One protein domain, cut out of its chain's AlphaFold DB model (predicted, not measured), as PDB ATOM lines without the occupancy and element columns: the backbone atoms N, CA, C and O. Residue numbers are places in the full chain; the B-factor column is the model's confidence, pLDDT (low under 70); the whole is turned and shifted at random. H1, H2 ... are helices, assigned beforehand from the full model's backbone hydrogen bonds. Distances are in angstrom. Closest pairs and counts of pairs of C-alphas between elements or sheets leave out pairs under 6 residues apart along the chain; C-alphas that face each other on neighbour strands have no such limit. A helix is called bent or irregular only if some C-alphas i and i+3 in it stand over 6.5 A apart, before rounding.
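This is residues 2 to 41 and 87 to 258 of the 259 residues of an uncharacterized protein of Bdellovibrio bacteriovorus (strain ATCC 15356 / DSM 50701 / NCIMB 9529 / HD100) (UniProt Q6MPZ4). Picture a long helical pair, the bent helix H5 and the long helix H6 running back beside it, with H2 packed on H5, H3 and H4 making a small head by the beginning of H5, and H7 folding back on the last part of H6. The long helix H1 crosses the other end of this pair with its last part, and its residues 2 to 22 stick out as a free arm. The printed part has 212 residues with seven named helices, H1 to H7 in order, and no named strand; its class is all helix. The whole is loose, with a radius of gyration of the C-alphas of 24.1 A, and flat, spanning 72 by 61 by 26 A.

Find C-alpha 2 at (88.570, 194.582, 95.211); from there H1 runs 55.3 A to residue 39. After the cut, H2 covers residues 87 to 108, 29.0 A, with a kink of 32 degrees near residue 100. H3 is residues 127 to 132, and H4 is residues 134 to 151, irregular, with C-alphas 144 and 147 9.5 A apart. H5, residues 153 to 186, was assigned as one helix by its hydrogen bonds but is bent: C-alphas 168 and 171 are 7.2 A apart. Its arms are H5a, residues 153 to 168, 23.2 A, and H5b, residues 171 to 186, 23.6 A, at a steep tilt of 60 degrees. Look for C-alpha 194 at (93.548, 151.037, 76.857), where H6 begins; it runs 60.9 A to residue 239, with a kink of 45 degrees near residue 213. H7, residues 245 to 257, ends at C-alpha 257, (94.345, 148.707, 128.141).

Begin at the hub, H5, which touches four other helices. H5b and H6 form a helical hairpin; their closest C-alphas, of Ile 175 and Ile 204, are 6.9 A apart. H5a touches H6 at a shallow tilt of 24 degrees, opposite ways, closest at Leu 168 and Asp 218, 7.3 A between C-alphas. H2 touches H5a, with the C-alphas of Val 104 and Ser 163 closest at 5.8 A. H4 touches H5a, closest at the C-alphas of Leu 150 and Arg 156, 6.2 A. H3 and H4 only just touch, and only at the corner, with the C-alphas of Leu 130 and Tyr 137 closest at 6.5 A. H6 and H7 form another helical hairpin, closest at the C-alphas of Leu 235 and Ile 248, 6.2 A. H1, with residues 26 to 35 alone, touches H6 about perpendicular at 88 degrees; the closest C-alphas, of Tyr 31 and Thr 201, are 5.5 A apart. Every O i to N i+4 pair is within hydrogen-bond range in H1, H5a, H5b and H7, against 17 of 18 in H2, 1 of 2 in H3, 9 of 14 in H4 and 40 of 42 in H6.

The two C-alphas farthest apart, of Lys 2 and Gln 144, are 77.6 A apart. Residues 42 to 86 are not printed, and C-alphas 41 and 87 are 11.2 A apart across the cut. The link from H2 to H3, residues 109 to 126, is long. The mean pLDDT of the printed part is 74.6, and 96 residues are under 70, among them residues 2 to 30, 87 to 99 and 200 to 218.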
ATOM      1  N   LYS A   2      88.655 195.268  96.527       52.81
ATOM      2  CA  LYS A   2      88.570 194.582  95.211       52.81
ATOM      3  C   LYS A   2      89.894 193.950  94.742       52.81
ATOM      4  O   LYS A   2      89.875 192.855  94.196       52.81
ATOM      5  N   PHE A   3      91.028 194.597  95.021       51.91
ATOM      6  CA  PHE A   3      92.357 194.112  94.623       51.91
ATOM      7  C   PHE A   3      92.739 192.802  95.335       51.91
ATOM      8  O   PHE A   3      93.127 191.850  94.675       51.91
ATOM      9  N   LEU A   4      92.489 192.715  96.650       50.56
ATOM     10  CA  LEU A   4      92.741 191.523  97.476       50.56
ATOM     11  C   LEU A   4      91.909 190.302  97.040       50.56
ATOM     12  O   LEU A   4      92.392 189.176  97.037       50.56
ATOM     13  N   ARG A   5      90.647 190.523  96.639       55.16
ATOM     14  CA  ARG A   5      89.782 189.467  96.081       55.16
ATOM     15  C   ARG A   5      90.236 189.007  94.697       55.16
ATOM     16  O   ARG A   5      89.994 187.858  94.347       55.16
ATOM     17  N   SER A   6      90.852 189.891  93.913       57.69
ATOM     18  CA  SER A   6      91.356 189.559  92.580       57.69
ATOM     19  C   SER A   6      92.637 188.732  92.680       57.69
ATOM     20  O   SER A   6      92.702 187.640  92.124       57.69
ATOM     21  N   THR A   7      93.611 189.168  93.486       62.44
ATOM     22  CA  THR A   7      94.854 188.413  93.717       62.44
ATOM     23  C   THR A   7      94.609 187.052  94.357       62.44
ATOM     24  O   THR A   7      95.234 186.084  93.936       62.44
ATOM     25  N   LEU A   8      93.651 186.924  95.284       61.25
ATOM     26  CA  LEU A   8      93.289 185.624  95.864       61.25
ATOM     27  C   LEU A   8      92.736 184.645  94.813       61.25
ATOM     28  O   LEU A   8      93.052 183.460  94.862       61.25
ATOM     29  N   LYS A   9      91.961 185.127  93.830       65.00
ATOM     30  CA  LYS A   9      91.471 184.291  92.722       65.00
ATOM     31  C   LYS A   9      92.616 183.796  91.847       65.00
ATOM     32  O   LYS A   9      92.670 182.607  91.563       65.00
ATOM     33  N   TYR A  10      93.544 184.670  91.456       69.88
ATOM     34  CA  TYR A  10      94.706 184.258  90.659       69.88
ATOM     35  C   TYR A  10      95.600 183.270  91.413       69.88
ATOM     36  O   TYR A  10      96.082 182.315  90.815       69.88
ATOM     37  N   LEU A  11      95.752 183.440  92.728       63.34
ATOM     38  CA  LEU A  11      96.499 182.512  93.576       63.34
ATOM     39  C   LEU A  11      95.781 181.155  93.702       63.34
ATOM     40  O   LEU A  11      96.432 180.113  93.645       63.34
ATOM     41  N   MET A  12      94.444 181.142  93.766       60.91
ATOM     42  CA  MET A  12      93.651 179.907  93.689       60.91
ATOM     43  C   MET A  12      93.742 179.226  92.318       60.91
ATOM     44  O   MET A  12      93.911 178.016  92.264       60.91
ATOM     45  N   PHE A  13      93.689 179.963  91.206       69.75
ATOM     46  CA  PHE A  13      93.853 179.373  89.869       69.75
ATOM     47  C   PHE A  13      95.273 178.857  89.627       69.75
ATOM     48  O   PHE A  13      95.447 177.829  88.981       69.75
ATOM     49  N   PHE A  14      96.283 179.538  90.168       67.12
ATOM     50  CA  PHE A  14      97.675 179.117  90.076       67.12
ATOM     51  C   PHE A  14      97.946 177.857  90.904       67.12
ATOM     52  O   PHE A  14      98.532 176.902  90.402       67.12
ATOM     53  N   THR A  15      97.460 177.814  92.148       61.81
ATOM     54  CA  THR A  15      97.548 176.608  92.989       61.81
ATOM     55  C   THR A  15      96.756 175.452  92.391       61.81
ATOM     56  O   THR A  15      97.286 174.348  92.316       61.81
ATOM     57  N   LEU A  16      95.550 175.704  91.871       63.28
ATOM     58  CA  LEU A  16      94.777 174.706  91.134       63.28
ATOM     59  C   LEU A  16      95.568 174.200  89.924       63.28
ATOM     60  O   LEU A  16      95.710 172.998  89.780       63.28
ATOM     61  N   GLY A  17      96.155 175.083  89.112       60.44
ATOM     62  CA  GLY A  17      96.962 174.708  87.948       60.44
ATOM     63  C   GLY A  17      98.188 173.856  88.294       60.44
ATOM     64  O   GLY A  17      98.443 172.861  87.617       60.44
ATOM     65  N   ILE A  18      98.908 174.188  89.372       65.69
ATOM     66  CA  ILE A  18     100.032 173.374  89.870       65.69
ATOM     67  C   ILE A  18      99.547 171.990  90.297       65.69
ATOM     68  O   ILE A  18     100.165 170.989  89.937       65.69
ATOM     69  N   VAL A  19      98.436 171.930  91.034       61.59
ATOM     70  CA  VAL A  19      97.834 170.665  91.456       61.59
ATOM     71  C   VAL A  19      97.438 169.852  90.222       61.59
ATOM     72  O   VAL A  19      97.879 168.716  90.090       61.59
ATOM     73  N   THR A  20      96.725 170.428  89.254       66.50
ATOM     74  CA  THR A  20      96.329 169.716  88.030       66.50
ATOM     75  C   THR A  20      97.541 169.207  87.245       66.50
ATOM     76  O   THR A  20      97.540 168.056  86.820       66.50
ATOM     77  N   CYS A  21      98.606 170.004  87.103       63.19
ATOM     78  CA  CYS A  21      99.850 169.566  86.461       63.19
ATOM     79  C   CYS A  21     100.522 168.407  87.209       63.19
ATOM     80  O   CYS A  21     100.975 167.457  86.571       63.19
ATOM     81  N   ALA A  22     100.564 168.450  88.542       64.38
ATOM     82  CA  ALA A  22     101.103 167.358  89.346       64.38
ATOM     83  C   ALA A  22     100.274 166.073  89.175       64.38
ATOM     84  O   ALA A  22     100.841 164.998  88.991       64.38
ATOM     85  N   PHE A  23      98.943 166.183  89.157       63.84
ATOM     86  CA  PHE A  23      98.033 165.054  88.953       63.84
ATOM     87  C   PHE A  23      98.157 164.442  87.552       63.84
ATOM     88  O   PHE A  23      98.244 163.220  87.424       63.84
ATOM     89  N   VAL A  24      98.215 165.278  86.512       69.88
ATOM     90  CA  VAL A  24      98.414 164.830  85.126       69.88
ATOM     91  C   VAL A  24      99.796 164.197  84.967       69.88
ATOM     92  O   VAL A  24      99.903 163.114  84.399       69.88
ATOM     93  N   GLY A  25     100.847 164.803  85.528       65.06
ATOM     94  CA  GLY A  25     102.197 164.236  85.508       65.06
ATOM     95  C   GLY A  25     102.262 162.869  86.189       65.06
ATOM     96  O   GLY A  25     102.821 161.921  85.637       65.06
ATOM     97  N   LEU A  26     101.615 162.729  87.346       66.88
ATOM     98  CA  LEU A  26     101.541 161.463  88.072       66.88
ATOM     99  C   LEU A  26     100.725 160.417  87.295       66.88
ATOM    100  O   LEU A  26     101.110 159.248  87.286       66.88
ATOM    101  N   ALA A  27      99.665 160.823  86.584       66.50
ATOM    102  CA  ALA A  27      98.840 159.939  85.746       66.50
ATOM    103  C   ALA A  27      99.631 159.395  84.560       66.50
ATOM    104  O   ALA A  27      99.608 158.201  84.276       66.50
ATOM    105  N   VAL A  28     100.393 160.270  83.908       69.50
ATOM    106  CA  VAL A  28     101.256 159.908  82.786       69.50
ATOM    107  C   VAL A  28     102.339 158.926  83.239       69.50
ATOM    108  O   VAL A  28     102.508 157.871  82.627       69.50
ATOM    109  N   ILE A  29     103.032 159.211  84.347       68.69
ATOM    110  CA  ILE A  29     104.081 158.328  84.885       68.69
ATOM    111  C   ILE A  29     103.506 156.961  85.268       68.69
ATOM    112  O   ILE A  29     104.081 155.927  84.922       68.69
ATOM    113  N   THR A  30     102.377 156.937  85.975       65.69
ATOM    114  CA  THR A  30     101.753 155.685  86.426       65.69
ATOM    115  C   THR A  30     101.219 154.865  85.257       65.69
ATOM    116  O   THR A  30     101.466 153.661  85.224       65.69
ATOM    117  N   TYR A  31     100.591 155.490  84.258       71.69
ATOM    118  CA  TYR A  31     100.169 154.825  83.023       71.69
ATOM    119  C   TYR A  31     101.337 154.151  82.299       71.69
ATOM    120  O   TYR A  31     101.280 152.952  82.027       71.69
ATOM    121  N   TYR A  32     102.434 154.875  82.058       71.38
ATOM    122  CA  TYR A  32     103.604 154.300  81.385       71.38
ATOM    123  C   TYR A  32     104.330 153.253  82.232       71.38
ATOM    124  O   TYR A  32     104.918 152.322  81.685       71.38
ATOM    125  N   THR A  33     104.270 153.359  83.559       68.00
ATOM    126  CA  THR A  33     104.823 152.341  84.461       68.00
ATOM    127  C   THR A  33     104.008 151.051  84.394       68.00
ATOM    128  O   THR A  33     104.586 149.972  84.282       68.00
ATOM    129  N   VAL A  34     102.674 151.148  84.403       67.81
ATOM    130  CA  VAL A  34     101.775 149.996  84.221       67.81
ATOM    131  C   VAL A  34     101.992 149.364  82.849       67.81
ATOM    132  O   VAL A  34     102.182 148.154  82.762       67.81
ATOM    133  N   ASP A  35     102.042 150.173  81.790       71.25
ATOM    134  CA  ASP A  35     102.288 149.703  80.425       71.25
ATOM    135  C   ASP A  35     103.644 148.987  80.294       71.25
ATOM    136  O   ASP A  35     103.718 147.891  79.736       71.25
ATOM    137  N   TYR A  36     104.699 149.542  80.897       70.56
ATOM    138  CA  TYR A  36     106.029 148.933  80.928       70.56
ATOM    139  C   TYR A  36     106.055 147.594  81.679       70.56
ATOM    140  O   TYR A  36     106.644 146.629  81.182       70.56
ATOM    141  N   LEU A  37     105.420 147.522  82.855       64.81
ATOM    142  CA  LEU A  37     105.342 146.303  83.670       64.81
ATOM    143  C   LEU A  37     104.536 145.199  82.980       64.81
ATOM    144  O   LEU A  37     104.861 144.024  83.142       64.81
ATOM    145  N   ILE A  38     103.495 145.574  82.236       68.06
ATOM    146  CA  ILE A  38     102.686 144.665  81.422       68.06
ATOM    147  C   ILE A  38     103.552 144.105  80.280       68.06
ATOM    148  O   ILE A  38     103.760 142.899  80.210       68.06
ATOM    149  N   GLN A  39     104.178 144.975  79.478       68.00
ATOM    150  CA  GLN A  39     104.988 144.584  78.311       68.00
ATOM    151  C   GLN A  39     106.270 143.801  78.635       68.00
ATOM    152  O   GLN A  39     106.767 143.079  77.772       68.00
ATOM    153  N   ASN A  40     106.821 143.934  79.844       63.22
ATOM    154  CA  ASN A  40     108.067 143.276  80.250       63.22
ATOM    155  C   ASN A  40     107.828 142.354  81.457       63.22
ATOM    156  O   ASN A  40     108.303 142.660  82.559       63.22
ATOM    157  N   PRO A  41     107.105 141.230  81.288       56.19
ATOM    158  CA  PRO A  41     106.894 140.284  82.372       56.19
ATOM    159  C   PRO A  41     108.248 139.768  82.865       56.19
ATOM    160  O   PRO A  41     109.147 139.476  82.075       56.19
ATOM    161  N   PHE A  87     108.867 146.753  92.284       66.38
ATOM    162  CA  PHE A  87     107.716 145.913  91.971       66.38
ATOM    163  C   PHE A  87     107.973 144.440  92.299       66.38
ATOM    164  O   PHE A  87     107.146 143.825  92.959       66.38
ATOM    165  N   ASP A  88     109.117 143.877  91.910       64.69
ATOM    166  CA  ASP A  88     109.488 142.487  92.198       64.69
ATOM    167  C   ASP A  88     109.669 142.256  93.703       64.69
ATOM    168  O   ASP A  88     109.233 141.238  94.243       64.69
ATOM    169  N   THR A  89     110.246 143.237  94.402       62.09
ATOM    170  CA  THR A  89     110.331 143.238  95.866       62.09
ATOM    171  C   THR A  89     108.925 143.255  96.454       62.09
ATOM    172  O   THR A  89     108.550 142.318  97.150       62.09
ATOM    173  N   SER A  90     108.098 144.242  96.112       60.22
ATOM    174  CA  SER A  90     106.706 144.326  96.556       60.22
ATOM    175  C   SER A  90     105.922 143.056  96.238       60.22
ATOM    176  O   SER A  90     105.165 142.606  97.084       60.22
ATOM    177  N   ARG A  91     106.140 142.425  95.082       65.06
ATOM    178  CA  ARG A  91     105.496 141.169  94.691       65.06
ATOM    179  C   ARG A  91     105.927 140.012  95.583       65.06
ATOM    180  O   ARG A  91     105.066 139.317  96.105       65.06
ATOM    181  N   SER A  92     107.226 139.836  95.813       63.38
ATOM    182  CA  SER A  92     107.755 138.826  96.742       63.38
ATOM    183  C   SER A  92     107.197 139.019  98.160       63.38
ATOM    184  O   SER A  92     106.709 138.079  98.789       63.38
ATOM    185  N   PHE A  93     107.155 140.268  98.624       61.50
ATOM    186  CA  PHE A  93     106.585 140.644  99.917       61.50
ATOM    187  C   PHE A  93     105.054 140.453  99.982       61.50
ATOM    188  O   PHE A  93     104.532 140.045 101.016       61.50
ATOM    189  N   VAL A  94     104.325 140.681  98.886       65.06
ATOM    190  CA  VAL A  94     102.874 140.442  98.769       65.06
ATOM    191  C   VAL A  94     102.546 138.947  98.708       65.06
ATOM    192  O   VAL A  94     101.542 138.528  99.278       65.06
ATOM    193  N   MET A  95     103.378 138.134  98.058       65.31
ATOM    194  CA  MET A  95     103.228 136.674  98.044       65.31
ATOM    195  C   MET A  95     103.425 136.095  99.447       65.31
ATOM    196  O   MET A  95     102.586 135.333  99.918       65.31
ATOM    197  N   MET A  96     104.453 136.558 100.166       64.06
ATOM    198  CA  MET A  96     104.639 136.234 101.585       64.06
ATOM    199  C   MET A  96     103.446 136.704 102.436       64.06
ATOM    200  O   MET A  96     103.009 136.008 103.350       64.06
ATOM    201  N   SER A  97     102.870 137.865 102.114       64.88
ATOM    202  CA  SER A  97     101.654 138.362 102.764       64.88
ATOM    203  C   SER A  97     100.426 137.487 102.493       64.88
ATOM    204  O   SER A  97      99.579 137.380 103.375       64.88
ATOM    205  N   ALA A  98     100.316 136.845 101.328       66.12
ATOM    206  CA  ALA A  98      99.206 135.945 101.022       66.12
ATOM    207  C   ALA A  98      99.242 134.680 101.898       66.12
ATOM    208  O   ALA A  98      98.216 134.320 102.475       66.12
ATOM    209  N   GLU A  99     100.423 134.081 102.077       68.94
ATOM    210  CA  GLU A  99     100.643 132.950 102.998       68.94
ATOM    211  C   GLU A  99     100.316 133.339 104.447       68.94
ATOM    212  O   GLU A  99      99.642 132.615 105.180       68.94
ATOM    213  N   ILE A 100     100.729 134.542 104.845       73.44
ATOM    214  CA  ILE A 100     100.369 135.136 106.131       73.44
ATOM    215  C   ILE A 100      98.845 135.327 106.250       73.44
ATOM    216  O   ILE A 100      98.271 135.088 107.312       73.44
ATOM    217  N   GLY A 101      98.182 135.772 105.185       72.19
ATOM    218  CA  GLY A 101      96.770 136.139 105.198       72.19
ATOM    219  C   GLY A 101      95.834 134.969 105.455       72.19
ATOM    220  O   GLY A 101      94.808 135.146 106.113       72.19
ATOM    221  N   ASP A 102      96.189 133.769 105.005       76.62
ATOM    222  CA  ASP A 102      95.408 132.569 105.300       76.62
ATOM    223  C   ASP A 102      95.498 132.185 106.781       76.62
ATOM    224  O   ASP A 102      94.472 131.871 107.392       76.62
ATOM    225  N   LEU A 103      96.686 132.290 107.388       77.44
ATOM    226  CA  LEU A 103      96.863 132.120 108.830       77.44
ATOM    227  C   LEU A 103      96.067 133.176 109.608       77.44
ATOM    228  O   LEU A 103      95.292 132.824 110.495       77.44
ATOM    229  N   VAL A 104      96.188 134.454 109.240       79.31
ATOM    230  CA  VAL A 104      95.461 135.554 109.895       79.31
ATOM    231  C   VAL A 104      93.951 135.341 109.802       79.31
ATOM    232  O   VAL A 104      93.274 135.395 110.823       79.31
ATOM    233  N   ARG A 105      93.407 134.993 108.628       81.25
ATOM    234  CA  ARG A 105      91.966 134.723 108.465       81.25
ATOM    235  C   ARG A 105      91.485 133.522 109.280       81.25
ATOM    236  O   ARG A 105      90.352 133.534 109.765       81.25
ATOM    237  N   LYS A 106      92.302 132.470 109.423       77.44
ATOM    238  CA  LYS A 106      91.988 131.328 110.305       77.44
ATOM    239  C   LYS A 106      91.928 131.775 111.768       77.44
ATOM    240  O   LYS A 106      91.020 131.367 112.485       77.44
ATOM    241  N   LEU A 107      92.858 132.634 112.181       78.25
ATOM    242  CA  LEU A 107      92.952 133.145 113.549       78.25
ATOM    243  C   LEU A 107      91.874 134.188 113.874       78.25
ATOM    244  O   LEU A 107      91.345 134.162 114.975       78.25
ATOM    245  N   GLU A 108      91.487 135.049 112.931       78.62
ATOM    246  CA  GLU A 108      90.405 136.035 113.105       78.62
ATOM    247  C   GLU A 108      89.042 135.374 113.343       78.62
ATOM    248  O   GLU A 108      88.200 135.917 114.053       78.62
ATOM    249  N   LYS A 109      88.822 134.181 112.778       75.31
ATOM    250  CA  LYS A 109      87.620 133.378 113.051       75.31
ATOM    251  C   LYS A 109      87.640 132.729 114.436       75.31
ATOM    252  O   LYS A 109      86.599 132.258 114.892       75.31
ATOM    253  N   ALA A 110      88.799 132.657 115.082       74.50
ATOM    254  CA  ALA A 110      88.940 132.065 116.398       74.50
ATOM    255  C   ALA A 110      88.821 133.142 117.485       74.50
ATOM    256  O   ALA A 110      89.480 134.177 117.435       74.50
ATOM    257  N   ASN A 111      88.020 132.876 118.519       75.94
ATOM    258  CA  ASN A 111      88.003 133.721 119.712       75.94
ATOM    259  C   ASN A 111      89.342 133.577 120.448       75.94
ATOM    260  O   ASN A 111      89.574 132.579 121.135       75.94
ATOM    261  N   MET A 112      90.233 134.556 120.283       77.19
ATOM    262  CA  MET A 112      91.530 134.550 120.954       77.19
ATOM    263  C   MET A 112      91.356 134.863 122.450       77.19
ATOM    264  O   MET A 112      90.730 135.870 122.788       77.19
ATOM    265  N   PRO A 113      91.912 134.045 123.364       82.31
ATOM    266  CA  PRO A 113      91.892 134.344 124.797       82.31
ATOM    267  C   PRO A 113      92.709 135.618 125.108       82.31
ATOM    268  O   PRO A 113      93.457 136.093 124.255       82.31
ATOM    269  N   PRO A 114      92.637 136.209 126.311       85.62
ATOM    270  CA  PRO A 114      93.513 137.325 126.709       85.62
ATOM    271  C   PRO A 114      94.988 136.889 126.836       85.62
ATOM    272  O   PRO A 114      95.252 135.765 127.252       85.62
ATOM    273  N   LEU A 115      95.949 137.736 126.423       86.62
ATOM    274  CA  LEU A 115      97.394 137.395 126.371       86.62
ATOM    275  C   LEU A 115      98.063 137.437 127.737       86.62
ATOM    276  O   LEU A 115      98.872 136.573 128.060       86.62
ATOM    277  N   CYS A 116      97.743 138.454 128.530       90.31
ATOM    278  CA  CYS A 116      98.444 138.729 129.774       90.31
ATOM    279  C   CYS A 116      98.399 137.574 130.788       90.31
ATOM    280  O   CYS A 116      99.450 137.287 131.359       90.31
ATOM    281  N   PRO A 117      97.279 136.840 130.963       89.69
ATOM    282  CA  PRO A 117      97.231 135.715 131.895       89.69
ATOM    283  C   PRO A 117      98.201 134.577 131.567       89.69
ATOM    284  O   PRO A 117      98.726 133.971 132.495       89.69
ATOM    285  N   SER A 118      98.470 134.312 130.281       88.81
ATOM    286  CA  SER A 118      99.398 133.257 129.845       88.81
ATOM    287  C   SER A 118     100.789 133.777 129.473       88.81
ATOM    288  O   SER A 118     101.640 133.028 129.000       88.81
ATOM    289  N   LEU A 119     101.077 135.067 129.699       89.81
ATOM    290  CA  LEU A 119     102.310 135.705 129.226       89.81
ATOM    291  C   LEU A 119     103.585 135.063 129.795       89.81
ATOM    292  O   LEU A 119     104.611 135.030 129.109       89.81
ATOM    293  N   CYS A 120     103.529 134.576 131.037       90.25
ATOM    294  CA  CYS A 120     104.655 133.928 131.712       90.25
ATOM    295  C   CYS A 120     104.692 132.406 131.540       90.25
ATOM    296  O   CYS A 120     105.622 131.776 132.048       90.25
ATOM    297  N   ASP A 121     103.734 131.822 130.821       90.50
ATOM    298  CA  ASP A 121     103.714 130.384 130.595       90.50
ATOM    299  C   ASP A 121     104.868 129.965 129.672       90.50
ATOM    300  O   ASP A 121     105.365 130.734 128.826       90.50
ATOM    301  N   ALA A 122     105.314 128.721 129.860       86.75
ATOM    302  CA  ALA A 122     106.305 128.107 128.993       86.75
ATOM    303  C   ALA A 122     105.750 128.008 127.565       86.75
ATOM    304  O   ALA A 122     104.597 127.648 127.356       86.75
ATOM    305  N   SER A 123     106.585 128.347 126.586       87.94
ATOM    306  CA  SER A 123     106.268 128.122 125.176       87.94
ATOM    307  C   SER A 123     106.623 126.691 124.802       87.94
ATOM    308  O   SER A 123     107.667 126.180 125.222       87.94
ATOM    309  N   HIS A 124     105.764 126.063 124.005       87.44
ATOM    310  CA  HIS A 124     106.006 124.734 123.445       87.44
ATOM    311  C   HIS A 124     106.510 124.802 121.997       87.44
ATOM    312  O   HIS A 124     106.582 123.780 121.311       87.44
ATOM    313  N   MET A 125     106.859 126.001 121.525       88.25
ATOM    314  CA  MET A 125     107.360 126.218 120.175       88.25
ATOM    315  C   MET A 125     108.854 125.914 120.051       88.25
ATOM    316  O   MET A 125     109.666 126.228 120.922       88.25
ATOM    317  N   ASP A 126     109.218 125.358 118.902       86.75
ATOM    318  CA  ASP A 126     110.597 125.120 118.501       86.75
ATOM    319  C   ASP A 126     111.189 126.394 117.880       86.75
ATOM    320  O   ASP A 126     110.752 126.883 116.831       86.75
ATOM    321  N   ARG A 127     112.211 126.942 118.545       82.81
ATOM    322  CA  ARG A 127     112.881 128.177 118.126       82.81
ATOM    323  C   ARG A 127     113.702 128.033 116.854       82.81
ATOM    324  O   ARG A 127     113.894 129.043 116.179       82.81
ATOM    325  N   GLU A 128     114.202 126.845 116.530       83.19
ATOM    326  CA  GLU A 128     114.998 126.669 115.313       83.19
ATOM    327  C   GLU A 128     114.088 126.615 114.081       83.19
ATOM    328  O   GLU A 128     114.324 127.345 113.116       83.19
ATOM    329  N   GLN A 129     112.954 125.910 114.162       81.62
ATOM    330  CA  GLN A 129     111.951 125.902 113.083       81.62
ATOM    331  C   GLN A 129     111.354 127.293 112.812       81.62
ATOM    332  O   GLN A 129     111.085 127.647 111.662       81.62
ATOM    333  N   LEU A 130     111.210 128.120 113.854       79.75
ATOM    334  CA  LEU A 130     110.778 129.513 113.720       79.75
ATOM    335  C   LEU A 130     111.741 130.390 112.903       79.75
ATOM    336  O   LEU A 130     111.285 131.358 112.285       79.75
ATOM    337  N   LYS A 131     113.049 130.101 112.911       79.31
ATOM    338  CA  LYS A 131     114.047 130.871 112.149       79.31
ATOM    339  C   LYS A 131     114.077 130.478 110.677       79.31
ATOM    340  O   LYS A 131     114.317 131.339 109.836       79.31
ATOM    341  N   GLU A 132     113.855 129.201 110.381       75.69
ATOM    342  CA  GLU A 132     113.964 128.669 109.022       75.69
ATOM    343  C   GLU A 132     112.733 128.980 108.170       75.69
ATOM    344  O   GLU A 132     112.873 129.484 107.056       75.69
ATOM    345  N   ASN A 133     111.526 128.706 108.678       75.62
ATOM    346  CA  ASN A 133     110.299 128.927 107.915       75.62
ATOM    347  C   ASN A 133     109.125 129.331 108.816       75.62
ATOM    348  O   ASN A 133     108.216 128.551 109.114       75.62
ATOM    349  N   LYS A 134     109.170 130.591 109.260       80.00
ATOM    350  CA  LYS A 134     108.302 131.148 110.303       80.00
ATOM    351  C   LYS A 134     106.805 130.936 110.044       80.00
ATOM    352  O   LYS A 134     106.108 130.468 110.934       80.00
ATOM    353  N   VAL A 135     106.304 131.276 108.853       79.69
ATOM    354  CA  VAL A 135     104.858 131.245 108.546       79.69
ATOM    355  C   VAL A 135     104.351 129.807 108.430       79.69
ATOM    356  O   VAL A 135     103.396 129.443 109.113       79.69
ATOM    357  N   ALA A 136     105.039 128.968 107.651       81.94
ATOM    358  CA  ALA A 136     104.673 127.562 107.481       81.94
ATOM    359  C   ALA A 136     104.709 126.787 108.811       81.94
ATOM    360  O   ALA A 136     103.846 125.947 109.075       81.94
ATOM    361  N   TYR A 137     105.680 127.093 109.679       86.75
ATOM    362  CA  TYR A 137     105.751 126.497 111.009       86.75
ATOM    363  C   TYR A 137     104.559 126.891 111.886       86.75
ATOM    364  O   TYR A 137     103.957 126.021 112.512       86.75
ATOM    365  N   LEU A 138     104.175 128.172 111.905       87.06
ATOM    366  CA  LEU A 138     103.017 128.640 112.675       87.06
ATOM    367  C   LEU A 138     101.718 127.989 112.202       87.06
ATOM    368  O   LEU A 138     100.913 127.565 113.030       87.06
ATOM    369  N   GLU A 139     101.523 127.865 110.888       85.19
ATOM    370  CA  GLU A 139     100.359 127.164 110.346       85.19
ATOM    371  C   GLU A 139     100.321 125.704 110.797       85.19
ATOM    372  O   GLU A 139      99.292 125.238 111.292       85.19
ATOM    373  N   LYS A 140     101.445 124.993 110.678       87.88
ATOM    374  CA  LYS A 140     101.558 123.597 111.109       87.88
ATOM    375  C   LYS A 140     101.330 123.452 112.614       87.88
ATOM    376  O   LYS A 140     100.595 122.561 113.033       87.88
ATOM    377  N   TYR A 141     101.911 124.336 113.422       89.06
ATOM    378  CA  TYR A 141     101.735 124.350 114.873       89.06
ATOM    379  C   TYR A 141     100.261 124.548 115.248       89.06
ATOM    380  O   TYR A 141      99.721 123.788 116.054       89.06
ATOM    381  N   TYR A 142      99.578 125.499 114.603       87.81
ATOM    382  CA  TYR A 142      98.149 125.731 114.809       87.81
ATOM    383  C   TYR A 142      97.291 124.540 114.362       87.81
ATOM    384  O   TYR A 142      96.365 124.156 115.070       87.81
ATOM    385  N   GLN A 143      97.610 123.905 113.231       87.81
ATOM    386  CA  GLN A 143      96.904 122.702 112.770       87.81
ATOM    387  C   GLN A 143      97.050 121.525 113.743       87.81
ATOM    388  O   GLN A 143      96.106 120.761 113.926       87.81
ATOM    389  N   GLN A 144      98.218 121.380 114.372       89.31
ATOM    390  CA  GLN A 144      98.500 120.289 115.306       89.31
ATOM    391  C   GLN A 144      97.893 120.521 116.694       89.31
ATOM    392  O   GLN A 144      97.367 119.588 117.297       89.31
ATOM    393  N   GLN A 145      97.970 121.749 117.210       87.38
ATOM    394  CA  GLN A 145      97.553 122.084 118.578       87.38
ATOM    395  C   GLN A 145      96.130 122.662 118.659       87.38
ATOM    396  O   GLN A 145      95.540 122.736 119.741       87.38
ATOM    397  N   GLY A 146      95.564 123.096 117.531       84.25
ATOM    398  CA  GLY A 146      94.249 123.723 117.458       84.25
ATOM    399  C   GLY A 146      94.149 124.967 118.341       84.25
ATOM    400  O   GLY A 146      95.041 125.813 118.383       84.25
ATOM    401  N   THR A 147      93.063 125.075 119.106       84.81
ATOM    402  CA  THR A 147      92.817 126.216 120.004       84.81
ATOM    403  C   THR A 147      93.840 126.347 121.131       84.81
ATOM    404  O   THR A 147      94.001 127.443 121.663       84.81
ATOM    405  N   ARG A 148      94.583 125.283 121.473       85.69
ATOM    406  CA  ARG A 148      95.651 125.351 122.485       85.69
ATOM    407  C   ARG A 148      96.845 126.179 122.018       85.69
ATOM    408  O   ARG A 148      97.459 126.843 122.844       85.69
ATOM    409  N   ALA A 149      97.119 126.238 120.710       86.88
ATOM    410  CA  ALA A 149      98.139 127.149 120.183       86.88
ATOM    411  C   ALA A 149      97.818 128.615 120.508       86.88
ATOM    412  O   ALA A 149      98.727 129.404 120.733       86.88
ATOM    413  N   LEU A 150      96.533 128.976 120.617       86.00
ATOM    414  CA  LEU A 150      96.107 130.332 120.979       86.00
ATOM    415  C   LEU A 150      96.370 130.682 122.443       86.00
ATOM    416  O   LEU A 150      96.188 131.833 122.819       86.00
ATOM    417  N   GLN A 151      96.733 129.715 123.282       86.75
ATOM    418  CA  GLN A 151      97.141 129.962 124.665       86.75
ATOM    419  C   GLN A 151      98.659 130.113 124.775       86.75
ATOM    420  O   GLN A 151      99.125 130.728 125.734       86.75
ATOM    421  N   ASP A 152      99.411 129.624 123.779       89.94
ATOM    422  CA  ASP A 152     100.864 129.725 123.750       89.94
ATOM    423  C   ASP A 152     101.288 131.196 123.565       89.94
ATOM    424  O   ASP A 152     100.997 131.821 122.538       89.94
ATOM    425  N   PRO A 153     101.979 131.782 124.553       89.19
ATOM    426  CA  PRO A 153     102.351 133.191 124.515       89.19
ATOM    427  C   PRO A 153     103.336 133.539 123.391       89.19
ATOM    428  O   PRO A 153     103.302 134.662 122.892       89.19
ATOM    429  N   GLU A 154     104.216 132.626 122.968       89.75
ATOM    430  CA  GLU A 154     105.150 132.892 121.865       89.75
ATOM    431  C   GLU A 154     104.435 132.829 120.518       89.75
ATOM    432  O   GLU A 154     104.636 133.720 119.687       89.75
ATOM    433  N   PHE A 155     103.528 131.861 120.351       89.88
ATOM    434  CA  PHE A 155     102.689 131.758 119.158       89.88
ATOM    435  C   PHE A 155     101.910 133.050 118.959       89.88
ATOM    436  O   PHE A 155     101.994 133.674 117.905       89.88
ATOM    437  N   ARG A 156     101.241 133.508 120.019       87.25
ATOM    438  CA  ARG A 156     100.430 134.721 119.999       87.25
ATOM    439  C   ARG A 156     101.195 135.985 119.667       87.25
ATOM    440  O   ARG A 156     100.747 136.759 118.831       87.25
ATOM    441  N   LEU A 157     102.329 136.211 120.330       88.06
ATOM    442  CA  LEU A 157     103.142 137.401 120.077       88.06
ATOM    443  C   LEU A 157     103.564 137.454 118.607       88.06
ATOM    444  O   LEU A 157     103.508 138.506 117.975       88.06
ATOM    445  N   ILE A 158     103.941 136.301 118.057       87.44
ATOM    446  CA  ILE A 158     104.356 136.183 116.667       87.44
ATOM    447  C   ILE A 158     103.174 136.368 115.708       87.44
ATOM    448  O   ILE A 158     103.323 137.065 114.702       87.44
ATOM    449  N   THR A 159     102.016 135.766 115.983       85.69
ATOM    450  CA  THR A 159     100.836 135.902 115.119       85.69
ATOM    451  C   THR A 159     100.240 137.300 115.167       85.69
ATOM    452  O   THR A 159      99.763 137.772 114.138       85.69
ATOM    453  N   ASP A 160     100.309 137.991 116.304       82.44
ATOM    454  CA  ASP A 160      99.901 139.393 116.418       82.44
ATOM    455  C   ASP A 160     100.806 140.292 115.570       82.44
ATOM    456  O   ASP A 160     100.305 141.123 114.813       82.44
ATOM    457  N   ASP A 161     102.129 140.099 115.628       79.19
ATOM    458  CA  ASP A 161     103.079 140.836 114.781       79.19
ATOM    459  C   ASP A 161     102.789 140.608 113.292       79.19
ATOM    460  O   ASP A 161     102.725 141.545 112.495       79.19
ATOM    461  N   ILE A 162     102.573 139.348 112.921       79.19
ATOM    462  CA  ILE A 162     102.263 138.939 111.552       79.19
ATOM    463  C   ILE A 162     100.922 139.527 111.087       79.19
ATOM    464  O   ILE A 162     100.833 140.029 109.968       79.19
ATOM    465  N   SER A 163      99.900 139.531 111.946       78.56
ATOM    466  CA  SER A 163      98.581 140.104 111.645       78.56
ATOM    467  C   SER A 163      98.651 141.615 111.422       78.56
ATOM    468  O   SER A 163      98.015 142.137 110.506       78.56
ATOM    469  N   ARG A 164      99.459 142.326 112.217       74.88
ATOM    470  CA  ARG A 164      99.692 143.771 112.056       74.88
ATOM    471  C   ARG A 164     100.390 144.078 110.733       74.88
ATOM    472  O   ARG A 164      99.927 144.934 109.982       74.88
ATOM    473  N   ILE A 165     101.448 143.331 110.411       73.19
ATOM    474  CA  ILE A 165     102.154 143.456 109.128       73.19
ATOM    475  C   ILE A 165     101.196 143.166 107.966       73.19
ATOM    476  O   ILE A 165     101.144 143.938 107.014       73.19
ATOM    477  N   HIS A 166     100.381 142.112 108.062       75.56
ATOM    478  CA  HIS A 166      99.393 141.772 107.040       75.56
ATOM    479  C   HIS A 166      98.421 142.922 106.757       75.56
ATOM    480  O   HIS A 166      98.159 143.223 105.594       75.56
ATOM    481  N   ARG A 167      97.895 143.587 107.795       72.56
ATOM    482  CA  ARG A 167      96.941 144.701 107.635       72.56
ATOM    483  C   ARG A 167      97.516 145.844 106.801       72.56
ATOM    484  O   ARG A 167      96.822 146.328 105.912       72.56
ATOM    485  N   LEU A 168      98.791 146.188 106.998       68.31
ATOM    486  CA  LEU A 168      99.487 147.186 106.174       68.31
ATOM    487  C   LEU A 168      99.645 146.763 104.705       68.31
ATOM    488  O   LEU A 168      99.851 147.603 103.832       68.31
ATOM    489  N   MET A 169      99.576 145.463 104.421       67.31
ATOM    490  CA  MET A 169      99.875 144.897 103.103       67.31
ATOM    491  C   MET A 169      98.633 144.621 102.248       67.31
ATOM    492  O   MET A 169      98.761 144.455 101.033       67.31
ATOM    493  N   VAL A 170      97.430 144.629 102.832       67.75
ATOM    494  CA  VAL A 170      96.168 144.398 102.103       67.75
ATOM    495  C   VAL A 170      95.977 145.352 100.908       67.75
ATOM    496  O   VAL A 170      95.601 144.866  99.835       67.75
ATOM    497  N   PRO A 171      96.243 146.672 101.015       66.31
ATOM    498  CA  PRO A 171      96.113 147.580  99.871       66.31
ATOM    499  C   PRO A 171      97.086 147.231  98.736       66.31
ATOM    500  O   PRO A 171      96.684 147.115  97.576       66.31
ATOM    501  N   ALA A 172      98.347 146.942  99.077       64.94
ATOM    502  CA  ALA A 172      99.366 146.536  98.111       64.94
ATOM    503  C   ALA A 172      98.995 145.220  97.400       64.94
ATOM    504  O   ALA A 172      99.146 145.112  96.183       64.94
ATOM    505  N   HIS A 173      98.435 144.240  98.116       66.81
ATOM    506  CA  HIS A 173      97.994 142.970  97.527       66.81
ATOM    507  C   HIS A 173      96.889 143.154  96.467       66.81
ATOM    508  O   HIS A 173      96.919 142.527  95.400       66.81
ATOM    509  N   LYS A 174      95.927 144.055  96.710       67.81
ATOM    510  CA  LYS A 174      94.841 144.348  95.757       67.81
ATOM    511  C   LYS A 174      95.356 144.960  94.452       67.81
ATOM    512  O   LYS A 174      94.884 144.584  93.384       67.81
ATOM    513  N   ILE A 175      96.330 145.863  94.530       66.56
ATOM    514  CA  ILE A 175      96.918 146.516  93.349       66.56
ATOM    515  C   ILE A 175      97.746 145.510  92.539       66.56
ATOM    516  O   ILE A 175      97.563 145.382  91.326       66.56
ATOM    517  N   MET A 176      98.610 144.742  93.208       68.00
ATOM    518  CA  MET A 176      99.492 143.774  92.546       68.00
ATOM    519  C   MET A 176      98.717 142.645  91.856       68.00
ATOM    520  O   MET A 176      99.024 142.306  90.715       68.00
ATOM    521  N   SER A 177      97.665 142.115  92.489       68.75
ATOM    522  CA  SER A 177      96.827 141.067  91.881       68.75
ATOM    523  C   SER A 177      96.099 141.530  90.611       68.75
ATOM    524  O   SER A 177      95.938 140.745  89.676       68.75
ATOM    525  N   LYS A 178      95.690 142.802  90.523       68.38
ATOM    526  CA  LYS A 178      95.089 143.363  89.299       68.38
ATOM    527  C   LYS A 178      96.114 143.550  88.180       68.38
ATOM    528  O   LYS A 178      95.807 143.236  87.032       68.38
ATOM    529  N   ILE A 179      97.328 144.000  88.510       68.38
ATOM    530  CA  ILE A 179      98.434 144.114  87.544       68.38
ATOM    531  C   ILE A 179      98.799 142.734  86.978       68.38
ATOM    532  O   ILE A 179      98.974 142.594  85.769       68.38
ATOM    533  N   ASP A 180      98.864 141.707  87.826       70.31
ATOM    534  CA  ASP A 180      99.175 140.344  87.391       70.31
ATOM    535  C   ASP A 180      98.071 139.750  86.496       70.31
ATOM    536  O   ASP A 180      98.381 139.186  85.447       70.31
ATOM    537  N   ARG A 181      96.789 139.993  86.803       69.50
ATOM    538  CA  ARG A 181      95.667 139.606  85.922       69.50
ATOM    539  C   ARG A 181      95.714 140.279  84.548       69.50
ATOM    540  O   ARG A 181      95.316 139.666  83.560       69.50
ATOM    541  N   LEU A 182      96.174 141.530  84.452       66.19
ATOM    542  CA  LEU A 182      96.349 142.178  83.146       66.19
ATOM    543  C   LEU A 182      97.515 141.588  82.355       66.19
ATOM    544  O   LEU A 182      97.401 141.456  81.138       66.19
ATOM    545  N   LYS A 183      98.604 141.190  83.023       67.31
ATOM    546  CA  LYS A 183      99.708 140.470  82.368       67.31
ATOM    547  C   LYS A 183      99.237 139.139  81.788       67.31
ATOM    548  O   LYS A 183      99.557 138.834  80.645       67.31
ATOM    549  N   GLU A 184      98.439 138.382  82.539       65.06
ATOM    550  CA  GLU A 184      97.837 137.128  82.061       65.06
ATOM    551  C   GLU A 184      96.934 137.364  80.840       65.06
ATOM    552  O   GLU A 184      97.011 136.632  79.857       65.06
ATOM    553  N   ARG A 185      96.127 138.434  80.846       62.94
ATOM    554  CA  ARG A 185      95.279 138.805  79.698       62.94
ATOM    555  C   ARG A 185      96.067 139.266  78.477       62.94
ATOM    556  O   ARG A 185      95.609 139.050  77.364       62.94
ATOM    557  N   GLN A 186      97.247 139.858  78.653       60.47
ATOM    558  CA  GLN A 186      98.114 140.226  77.533       60.47
ATOM    559  C   GLN A 186      98.686 139.004  76.800       60.47
ATOM    560  O   GLN A 186      99.031 139.104  75.626       60.47
ATOM    561  N   GLN A 187      98.786 137.855  77.475       58.47
ATOM    562  CA  GLN A 187      99.195 136.593  76.853       58.47
ATOM    563  C   GLN A 187      98.060 135.932  76.045       58.47
ATOM    564  O   GLN A 187      98.323 134.986  75.307       58.47
ATOM    565  N   ASN A 188      96.823 136.441  76.141       56.41
ATOM    566  CA  ASN A 188      95.683 136.026  75.323       56.41
ATOM    567  C   ASN A 188      95.541 136.902  74.056       56.41
ATOM    568  O   ASN A 188      95.913 138.078  74.068       56.41
ATOM    569  N   PRO A 189      94.964 136.360  72.965       50.03
ATOM    570  CA  PRO A 189      94.924 137.018  71.654       50.03
ATOM    571  C   PRO A 189      94.093 138.313  71.590       50.03
ATOM    572  O   PRO A 189      94.303 139.105  70.677       50.03
ATOM    573  N   ASP A 190      93.208 138.569  72.558       56.38
ATOM    574  CA  ASP A 190      92.346 139.765  72.575       56.38
ATOM    575  C   ASP A 190      93.042 141.039  73.101       56.38
ATOM    576  O   ASP A 190      92.486 142.134  73.014       56.38
ATOM    577  N   GLY A 191      94.278 140.929  73.606       55.75
ATOM    578  CA  GLY A 191      95.063 142.068  74.086       55.75
ATOM    579  C   GLY A 191      94.482 142.765  75.329       55.75
ATOM    580  O   GLY A 191      93.393 142.472  75.815       55.75
ATOM    581  N   VAL A 192      95.243 143.704  75.897       66.62
ATOM    582  CA  VAL A 192      94.803 144.520  77.045       66.62
ATOM    583  C   VAL A 192      94.262 145.850  76.530       66.62
ATOM    584  O   VAL A 192      95.015 146.621  75.928       66.62
ATOM    585  N   SER A 193      92.986 146.146  76.796       71.62
ATOM    586  CA  SER A 193      92.351 147.402  76.377       71.62
ATOM    587  C   SER A 193      93.001 148.619  77.048       71.62
ATOM    588  O   SER A 193      93.354 148.592  78.229       71.62
ATOM    589  N   THR A 194      93.114 149.733  76.318       70.38
ATOM    590  CA  THR A 194      93.548 151.037  76.857       70.38
ATOM    591  C   THR A 194      92.705 151.462  78.062       70.38
ATOM    592  O   THR A 194      93.226 152.046  79.012       70.38
ATOM    593  N   THR A 195      91.415 151.117  78.059       72.75
ATOM    594  CA  THR A 195      90.497 151.387  79.170       72.75
ATOM    595  C   THR A 195      90.897 150.625  80.431       72.75
ATOM    596  O   THR A 195      90.892 151.212  81.508       72.75
ATOM    597  N   ASP A 196      91.327 149.365  80.313       69.19
ATOM    598  CA  ASP A 196      91.778 148.569  81.463       69.19
ATOM    599  C   ASP A 196      93.043 149.165  82.093       69.19
ATOM    600  O   ASP A 196      93.158 149.252  83.318       69.19
ATOM    601  N   LYS A 197      93.977 149.638  81.257       66.50
ATOM    602  CA  LYS A 197      95.192 150.326  81.719       66.50
ATOM    603  C   LYS A 197      94.846 151.614  82.463       66.50
ATOM    604  O   LYS A 197      95.359 151.830  83.555       66.50
ATOM    605  N   LEU A 198      93.944 152.429  81.912       68.12
ATOM    606  CA  LEU A 198      93.488 153.674  82.538       68.12
ATOM    607  C   LEU A 198      92.754 153.436  83.861       68.12
ATOM    608  O   LEU A 198      92.969 154.189  84.806       68.12
ATOM    609  N   VAL A 199      91.931 152.386  83.957       72.38
ATOM    610  CA  VAL A 199      91.254 152.012  85.209       72.38
ATOM    611  C   VAL A 199      92.275 151.655  86.285       72.38
ATOM    612  O   VAL A 199      92.200 152.188  87.388       72.38
ATOM    613  N   ILE A 200      93.277 150.828  85.973       65.06
ATOM    614  CA  ILE A 200      94.325 150.489  86.948       65.06
ATOM    615  C   ILE A 200      95.178 151.704  87.300       65.06
ATOM    616  O   ILE A 200      95.516 151.887  88.466       65.06
ATOM    617  N   THR A 201      95.505 152.557  86.332       68.94
ATOM    618  CA  THR A 201      96.180 153.826  86.605       68.94
ATOM    619  C   THR A 201      95.377 154.668  87.590       68.94
ATOM    620  O   THR A 201      95.923 155.077  88.611       68.94
ATOM    621  N   ALA A 202      94.082 154.862  87.343       68.00
ATOM    622  CA  ALA A 202      93.205 155.616  88.229       68.00
ATOM    623  C   ALA A 202      93.085 154.972  89.619       68.00
ATOM    624  O   ALA A 202      93.029 155.688  90.612       68.00
ATOM    625  N   GLU A 203      93.099 153.643  89.720       67.06
ATOM    626  CA  GLU A 203      93.101 152.935  91.003       67.06
ATOM    627  C   GLU A 203      94.439 153.031  91.742       67.06
ATOM    628  O   GLU A 203      94.435 153.179  92.958       67.06
ATOM    629  N   ILE A 204      95.579 152.986  91.045       66.50
ATOM    630  CA  ILE A 204      96.902 153.220  91.644       66.50
ATOM    631  C   ILE A 204      96.977 154.654  92.150       66.50
ATOM    632  O   ILE A 204      97.410 154.881  93.272       66.50
ATOM    633  N   GLN A 205      96.539 155.623  91.349       64.06
ATOM    634  CA  GLN A 205      96.483 157.019  91.768       64.06
ATOM    635  C   GLN A 205      95.508 157.214  92.926       64.06
ATOM    636  O   GLN A 205      95.845 157.887  93.893       64.06
ATOM    637  N   GLY A 206      94.334 156.587  92.848       65.44
ATOM    638  CA  GLY A 206      93.322 156.569  93.893       65.44
ATOM    639  C   GLY A 206      93.888 156.025  95.194       65.44
ATOM    640  O   GLY A 206      93.841 156.734  96.184       65.44
ATOM    641  N   ALA A 207      94.522 154.854  95.174       62.50
ATOM    642  CA  ALA A 207      95.189 154.257  96.326       62.50
ATOM    643  C   ALA A 207      96.356 155.115  96.834       62.50
ATOM    644  O   ALA A 207      96.486 155.347  98.024       62.50
ATOM    645  N   VAL A 208      97.185 155.685  95.960       62.12
ATOM    646  CA  VAL A 208      98.251 156.610  96.380       62.12
ATOM    647  C   VAL A 208      97.680 157.893  97.004       62.12
ATOM    648  O   VAL A 208      98.371 158.550  97.769       62.12
ATOM    649  N   LEU A 209      96.431 158.267  96.737       60.34
ATOM    650  CA  LEU A 209      95.812 159.467  97.308       60.34
ATOM    651  C   LEU A 209      94.959 159.170  98.548       60.34
ATOM    652  O   LEU A 209      95.072 159.882  99.543       60.34
ATOM    653  N   SER A 210      94.128 158.125  98.512       60.12
ATOM    654  CA  SER A 210      93.305 157.669  99.637       60.12
ATOM    655  C   SER A 210      94.146 156.956 100.684       60.12
ATOM    656  O   SER A 210      94.029 157.231 101.878       60.12
ATOM    657  N   ASP A 211      95.034 156.075 100.230       55.88
ATOM    658  CA  ASP A 211      95.785 155.196 101.107       55.88
ATOM    659  C   ASP A 211      97.065 155.865 101.576       55.88
ATOM    660  O   ASP A 211      97.557 155.436 102.590       55.88
ATOM    661  N   PHE A 212      97.606 156.930 100.970       52.47
ATOM    662  CA  PHE A 212      98.781 157.604 101.559       52.47
ATOM    663  C   PHE A 212      98.421 158.387 102.826       52.47
ATOM    664  O   PHE A 212      99.192 158.394 103.784       52.47
ATOM    665  N   TYR A 213      97.226 158.985 102.877       57.00
ATOM    666  CA  TYR A 213      96.723 159.614 104.101       57.00
ATOM    667  C   TYR A 213      96.381 158.562 105.167       57.00
ATOM    668  O   TYR A 213      96.814 158.684 106.312       57.00
ATOM    669  N   GLY A 214      95.681 157.487 104.778       61.34
ATOM    670  CA  GLY A 214      95.402 156.348 105.660       61.34
ATOM    671  C   GLY A 214      96.672 155.640 106.141       61.34
ATOM    672  O   GLY A 214      96.829 155.407 107.327       61.34
ATOM    673  N   PHE A 215      97.639 155.416 105.255       60.19
ATOM    674  CA  PHE A 215      98.903 154.728 105.519       60.19
ATOM    675  C   PHE A 215      99.782 155.493 106.498       60.19
ATOM    676  O   PHE A 215     100.410 154.869 107.342       60.19
ATOM    677  N   VAL A 216      99.836 156.827 106.436       65.12
ATOM    678  CA  VAL A 216     100.580 157.608 107.438       65.12
ATOM    679  C   VAL A 216      99.977 157.402 108.830       65.12
ATOM    680  O   VAL A 216     100.720 157.140 109.779       65.12
ATOM    681  N   HIS A 217      98.647 157.440 108.946       69.31
ATOM    682  CA  HIS A 217      97.957 157.146 110.202       69.31
ATOM    683  C   HIS A 217      98.129 155.686 110.639       69.31
ATOM    684  O   HIS A 217      98.416 155.434 111.807       69.31
ATOM    685  N   ASP A 218      98.041 154.733 109.711       68.88
ATOM    686  CA  ASP A 218      98.223 153.305 109.974       68.88
ATOM    687  C   ASP A 218      99.662 152.993 110.404       68.88
ATOM    688  O   ASP A 218      99.878 152.176 111.296       68.88
ATOM    689  N   VAL A 219     100.663 153.670 109.835       71.19
ATOM    690  CA  VAL A 219     102.074 153.551 110.230       71.19
ATOM    691  C   VAL A 219     102.306 154.145 111.616       71.19
ATOM    692  O   VAL A 219     103.060 153.576 112.409       71.19
ATOM    693  N   GLU A 220     101.679 155.274 111.942       75.12
ATOM    694  CA  GLU A 220     101.785 155.868 113.274       75.12
ATOM    695  C   GLU A 220     101.099 155.000 114.340       75.12
ATOM    696  O   GLU A 220     101.689 154.732 115.395       75.12
ATOM    697  N   ALA A 221      99.914 154.470 114.027       78.50
ATOM    698  CA  ALA A 221      99.232 153.471 114.838       78.50
ATOM    699  C   ALA A 221     100.111 152.225 115.020       78.50
ATOM    700  O   ALA A 221     100.339 151.803 116.154       78.50
ATOM    701  N   LEU A 222     100.715 151.709 113.944       75.69
ATOM    702  CA  LEU A 222     101.625 150.564 113.993       75.69
ATOM    703  C   LEU A 222     102.864 150.843 114.850       75.69
ATOM    704  O   LEU A 222     103.327 149.971 115.575       75.69
ATOM    705  N   LYS A 223     103.405 152.062 114.813       79.06
ATOM    706  CA  LYS A 223     104.545 152.457 115.652       79.06
ATOM    707  C   LYS A 223     104.169 152.494 117.133       79.06
ATOM    708  O   LYS A 223     104.977 152.107 117.979       79.06
ATOM    709  N   SER A 224     102.974 152.983 117.459       82.69
ATOM    710  CA  SER A 224     102.431 152.934 118.823       82.69
ATOM    711  C   SER A 224     102.245 151.486 119.282       82.69
ATOM    712  O   SER A 224     102.685 151.087 120.361       82.69
ATOM    713  N   GLU A 225     101.675 150.667 118.411       81.62
ATOM    714  CA  GLU A 225     101.454 149.244 118.610       81.62
ATOM    715  C   GLU A 225     102.748 148.431 118.775       81.62
ATOM    716  O   GLU A 225     102.841 147.614 119.691       81.62
ATOM    717  N   ASP A 226     103.778 148.689 117.969       83.56
ATOM    718  CA  ASP A 226     105.087 148.038 118.081       83.56
ATOM    719  C   ASP A 226     105.774 148.390 119.406       83.56
ATOM    720  O   ASP A 226     106.348 147.518 120.063       83.56
ATOM    721  N   LYS A 227     105.642 149.639 119.877       86.00
ATOM    722  CA  LYS A 227     106.112 150.020 121.220       86.00
ATOM    723  C   LYS A 227     105.419 149.197 122.306       86.00
ATOM    724  O   LYS A 227     106.107 148.693 123.194       86.00
ATOM    725  N   LYS A 228     104.095 149.023 122.231       87.31
ATOM    726  CA  LYS A 228     103.340 148.178 123.176       87.31
ATOM    727  C   LYS A 228     103.821 146.730 123.122       87.31
ATOM    728  O   LYS A 228     104.148 146.153 124.155       87.31
ATOM    729  N   MET A 229     103.961 146.168 121.923       86.69
ATOM    730  CA  MET A 229     104.452 144.799 121.743       86.69
ATOM    731  C   MET A 229     105.875 144.621 122.270       86.69
ATOM    732  O   MET A 229     106.184 143.605 122.892       86.69
ATOM    733  N   LYS A 230     106.743 145.620 122.097       89.50
ATOM    734  CA  LYS A 230     108.086 145.620 122.679       89.50
ATOM    735  C   LYS A 230     108.040 145.567 124.207       89.50
ATOM    736  O   LYS A 230     108.739 144.736 124.784       89.50
ATOM    737  N   LEU A 231     107.183 146.371 124.841       91.50
ATOM    738  CA  LEU A 231     106.974 146.326 126.292       91.50
ATOM    739  C   LEU A 231     106.482 144.945 126.744       91.50
ATOM    740  O   LEU A 231     107.050 144.377 127.671       91.50
ATOM    741  N   ILE A 232     105.505 144.357 126.050       91.31
ATOM    742  CA  ILE A 232     104.985 143.016 126.371       91.31
ATOM    743  C   ILE A 232     106.080 141.941 126.229       91.31
ATOM    744  O   ILE A 232     106.220 141.073 127.093       91.31
ATOM    745  N   ARG A 233     106.916 142.003 125.182       90.69
ATOM    746  CA  ARG A 233     108.061 141.082 125.024       90.69
ATOM    747  C   ARG A 233     109.081 141.247 126.152       90.69
ATOM    748  O   ARG A 233     109.649 140.254 126.609       90.69
ATOM    749  N   ASP A 234     109.323 142.471 126.604       91.50
ATOM    750  CA  ASP A 234     110.238 142.732 127.715       91.50
ATOM    751  C   ASP A 234     109.661 142.245 129.056       91.50
ATOM    752  O   ASP A 234     110.388 141.618 129.830       91.50
ATOM    753  N   LEU A 235     108.350 142.391 129.276       91.56
ATOM    754  CA  LEU A 235     107.628 141.790 130.404       91.56
ATOM    755  C   LEU A 235     107.743 140.260 130.414       91.56
ATOM    756  O   LEU A 235     108.057 139.670 131.450       91.56
ATOM    757  N   ARG A 236     107.601 139.607 129.254       90.19
ATOM    758  CA  ARG A 236     107.811 138.155 129.126       90.19
ATOM    759  C   ARG A 236     109.238 137.742 129.485       90.19
ATOM    760  O   ARG A 236     109.434 136.779 130.223       90.19
ATOM    761  N   LYS A 237     110.258 138.486 129.037       90.12
ATOM    762  CA  LYS A 237     111.653 138.228 129.456       90.12
ATOM    763  C   LYS A 237     111.817 138.362 130.970       90.12
ATOM    764  O   LYS A 237     112.622 137.639 131.553       90.12
ATOM    765  N   SER A 238     111.076 139.267 131.606       89.88
ATOM    766  CA  SER A 238     111.086 139.433 133.060       89.88
ATOM    767  C   SER A 238     110.464 138.262 133.826       89.88
ATOM    768  O   SER A 238     110.896 138.030 134.956       89.88
ATOM    769  N   CYS A 239     109.562 137.476 133.223       87.44
ATOM    770  CA  CYS A 239     109.054 136.234 133.829       87.44
ATOM    771  C   CYS A 239     110.201 135.263 134.158       87.44
ATOM    772  O   CYS A 239     110.213 134.638 135.214       87.44
ATOM    773  N   HIS A 240     111.226 135.204 133.301       83.00
ATOM    774  CA  HIS A 240     112.412 134.362 133.507       83.00
ATOM    775  C   HIS A 240     113.477 134.992 134.420       83.00
ATOM    776  O   HIS A 240     114.430 134.319 134.800       83.00
ATOM    777  N   LYS A 241     113.337 136.276 134.777       85.81
ATOM    778  CA  LYS A 241     114.281 137.017 135.636       85.81
ATOM    779  C   LYS A 241     113.827 137.109 137.099       85.81
ATOM    780  O   LYS A 241     114.424 137.854 137.868       85.81
ATOM    781  N   GLY A 242     112.767 136.391 137.479       77.88
ATOM    782  CA  GLY A 242     112.297 136.311 138.865       77.88
ATOM    783  C   GLY A 242     111.394 137.461 139.326       77.88
ATOM    784  O   GLY A 242     111.128 137.569 140.520       77.88
ATOM    785  N   LYS A 243     110.894 138.316 138.418       87.25
ATOM    786  CA  LYS A 243     109.840 139.282 138.777       87.25
ATOM    787  C   LYS A 243     108.549 138.525 139.162       87.25
ATOM    788  O   LYS A 243     108.229 137.526 138.514       87.25
ATOM    789  N   PRO A 244     107.761 139.002 140.148       90.88
ATOM    790  CA  PRO A 244     106.503 138.360 140.524       90.88
ATOM    791  C   PRO A 244     105.502 138.313 139.363       90.88
ATOM    792  O   PRO A 244     105.151 139.349 138.798       90.88
ATOM    793  N   VAL A 245     104.973 137.125 139.055       88.94
ATOM    794  CA  VAL A 245     104.041 136.908 137.929       88.94
ATOM    795  C   VAL A 245     102.815 137.820 138.015       88.94
ATOM    796  O   VAL A 245     102.452 138.450 137.029       88.94
ATOM    797  N   LYS A 246     102.219 137.984 139.204       90.12
ATOM    798  CA  LYS A 246     101.060 138.877 139.403       90.12
ATOM    799  C   LYS A 246     101.352 140.330 139.019       90.12
ATOM    800  O   LYS A 246     100.488 141.003 138.467       90.12
ATOM    801  N   GLN A 247     102.567 140.804 139.299       91.31
ATOM    802  CA  GLN A 247     102.992 142.149 138.925       91.31
ATOM    803  C   GLN A 247     103.169 142.258 137.406       91.31
ATOM    804  O   GLN A 247     102.727 143.235 136.817       91.31
ATOM    805  N   ILE A 248     103.752 141.239 136.768       90.56
ATOM    806  CA  ILE A 248     103.923 141.193 135.308       90.56
ATOM    807  C   ILE A 248     102.571 141.178 134.584       90.56
ATOM    808  O   ILE A 248     102.412 141.890 133.598       90.56
ATOM    809  N   ILE A 249     101.603 140.395 135.072       91.69
ATOM    810  CA  ILE A 249     100.251 140.333 134.495       91.69
ATOM    811  C   ILE A 249      99.578 141.707 134.591       91.69
ATOM    812  O   ILE A 249      99.114 142.214 133.579       91.69
ATOM    813  N   SER A 250      99.623 142.351 135.763       91.38
ATOM    814  CA  SER A 250      99.078 143.703 135.960       91.38
ATOM    815  C   SER A 250      99.753 144.752 135.059       91.38
ATOM    816  O   SER A 250      99.078 145.548 134.405       91.38
ATOM    817  N   GLU A 251     101.089 144.720 134.953       91.56
ATOM    818  CA  GLU A 251     101.843 145.578 134.028       91.56
ATOM    819  C   GLU A 251     101.429 145.304 132.565       91.56
ATOM    820  O   GLU A 251     101.220 146.246 131.803       91.56
ATOM    821  N   CYS A 252     101.225 144.043 132.172       91.31
ATOM    822  CA  CYS A 252     100.755 143.681 130.831       91.31
ATOM    823  C   CYS A 252      99.340 144.201 130.555       91.31
ATOM    824  O   CYS A 252      99.125 144.850 129.530       91.31
ATOM    825  N   ASP A 253      98.398 143.981 131.474       91.44
ATOM    826  CA  ASP A 253      97.014 144.440 131.333       91.44
ATOM    827  C   ASP A 253      96.961 145.967 131.203       91.44
ATOM    828  O   ASP A 253      96.215 146.494 130.374       91.44
ATOM    829  N   SER A 254      97.819 146.687 131.936       91.19
ATOM    830  CA  SER A 254      97.943 148.144 131.818       91.19
ATOM    831  C   SER A 254      98.430 148.593 130.431       91.19
ATOM    832  O   SER A 254      97.907 149.562 129.884       91.19
ATOM    833  N   VAL A 255      99.376 147.866 129.823       88.00
ATOM    834  CA  VAL A 255      99.903 148.163 128.478       88.00
ATOM    835  C   VAL A 255      98.862 147.859 127.398       88.00
ATOM    836  O   VAL A 255      98.740 148.612 126.430       88.00
ATOM    837  N   VAL A 256      98.101 146.772 127.558       84.69
ATOM    838  CA  VAL A 256      97.038 146.381 126.618       84.69
ATOM    839  C   VAL A 256      95.841 147.338 126.699       84.69
ATOM    840  O   VAL A 256      95.247 147.644 125.667       84.69
ATOM    841  N   SER A 257      95.526 147.858 127.890       80.56
ATOM    842  CA  SER A 257      94.345 148.707 128.141       80.56
ATOM    843  C   SER A 257      94.523 150.188 127.787       80.56
ATOM    844  O   SER A 257      93.542 150.924 127.768       80.56
ATOM    845  N   GLN A 258      95.746 150.654 127.513       69.19
ATOM    846  CA  GLN A 258      95.988 152.016 127.023       69.19
ATOM    847  C   GLN A 258      95.514 152.138 125.564       69.19
ATOM    848  O   GLN A 258      96.306 151.939 124.639       69.19
TER     849      GLN A 258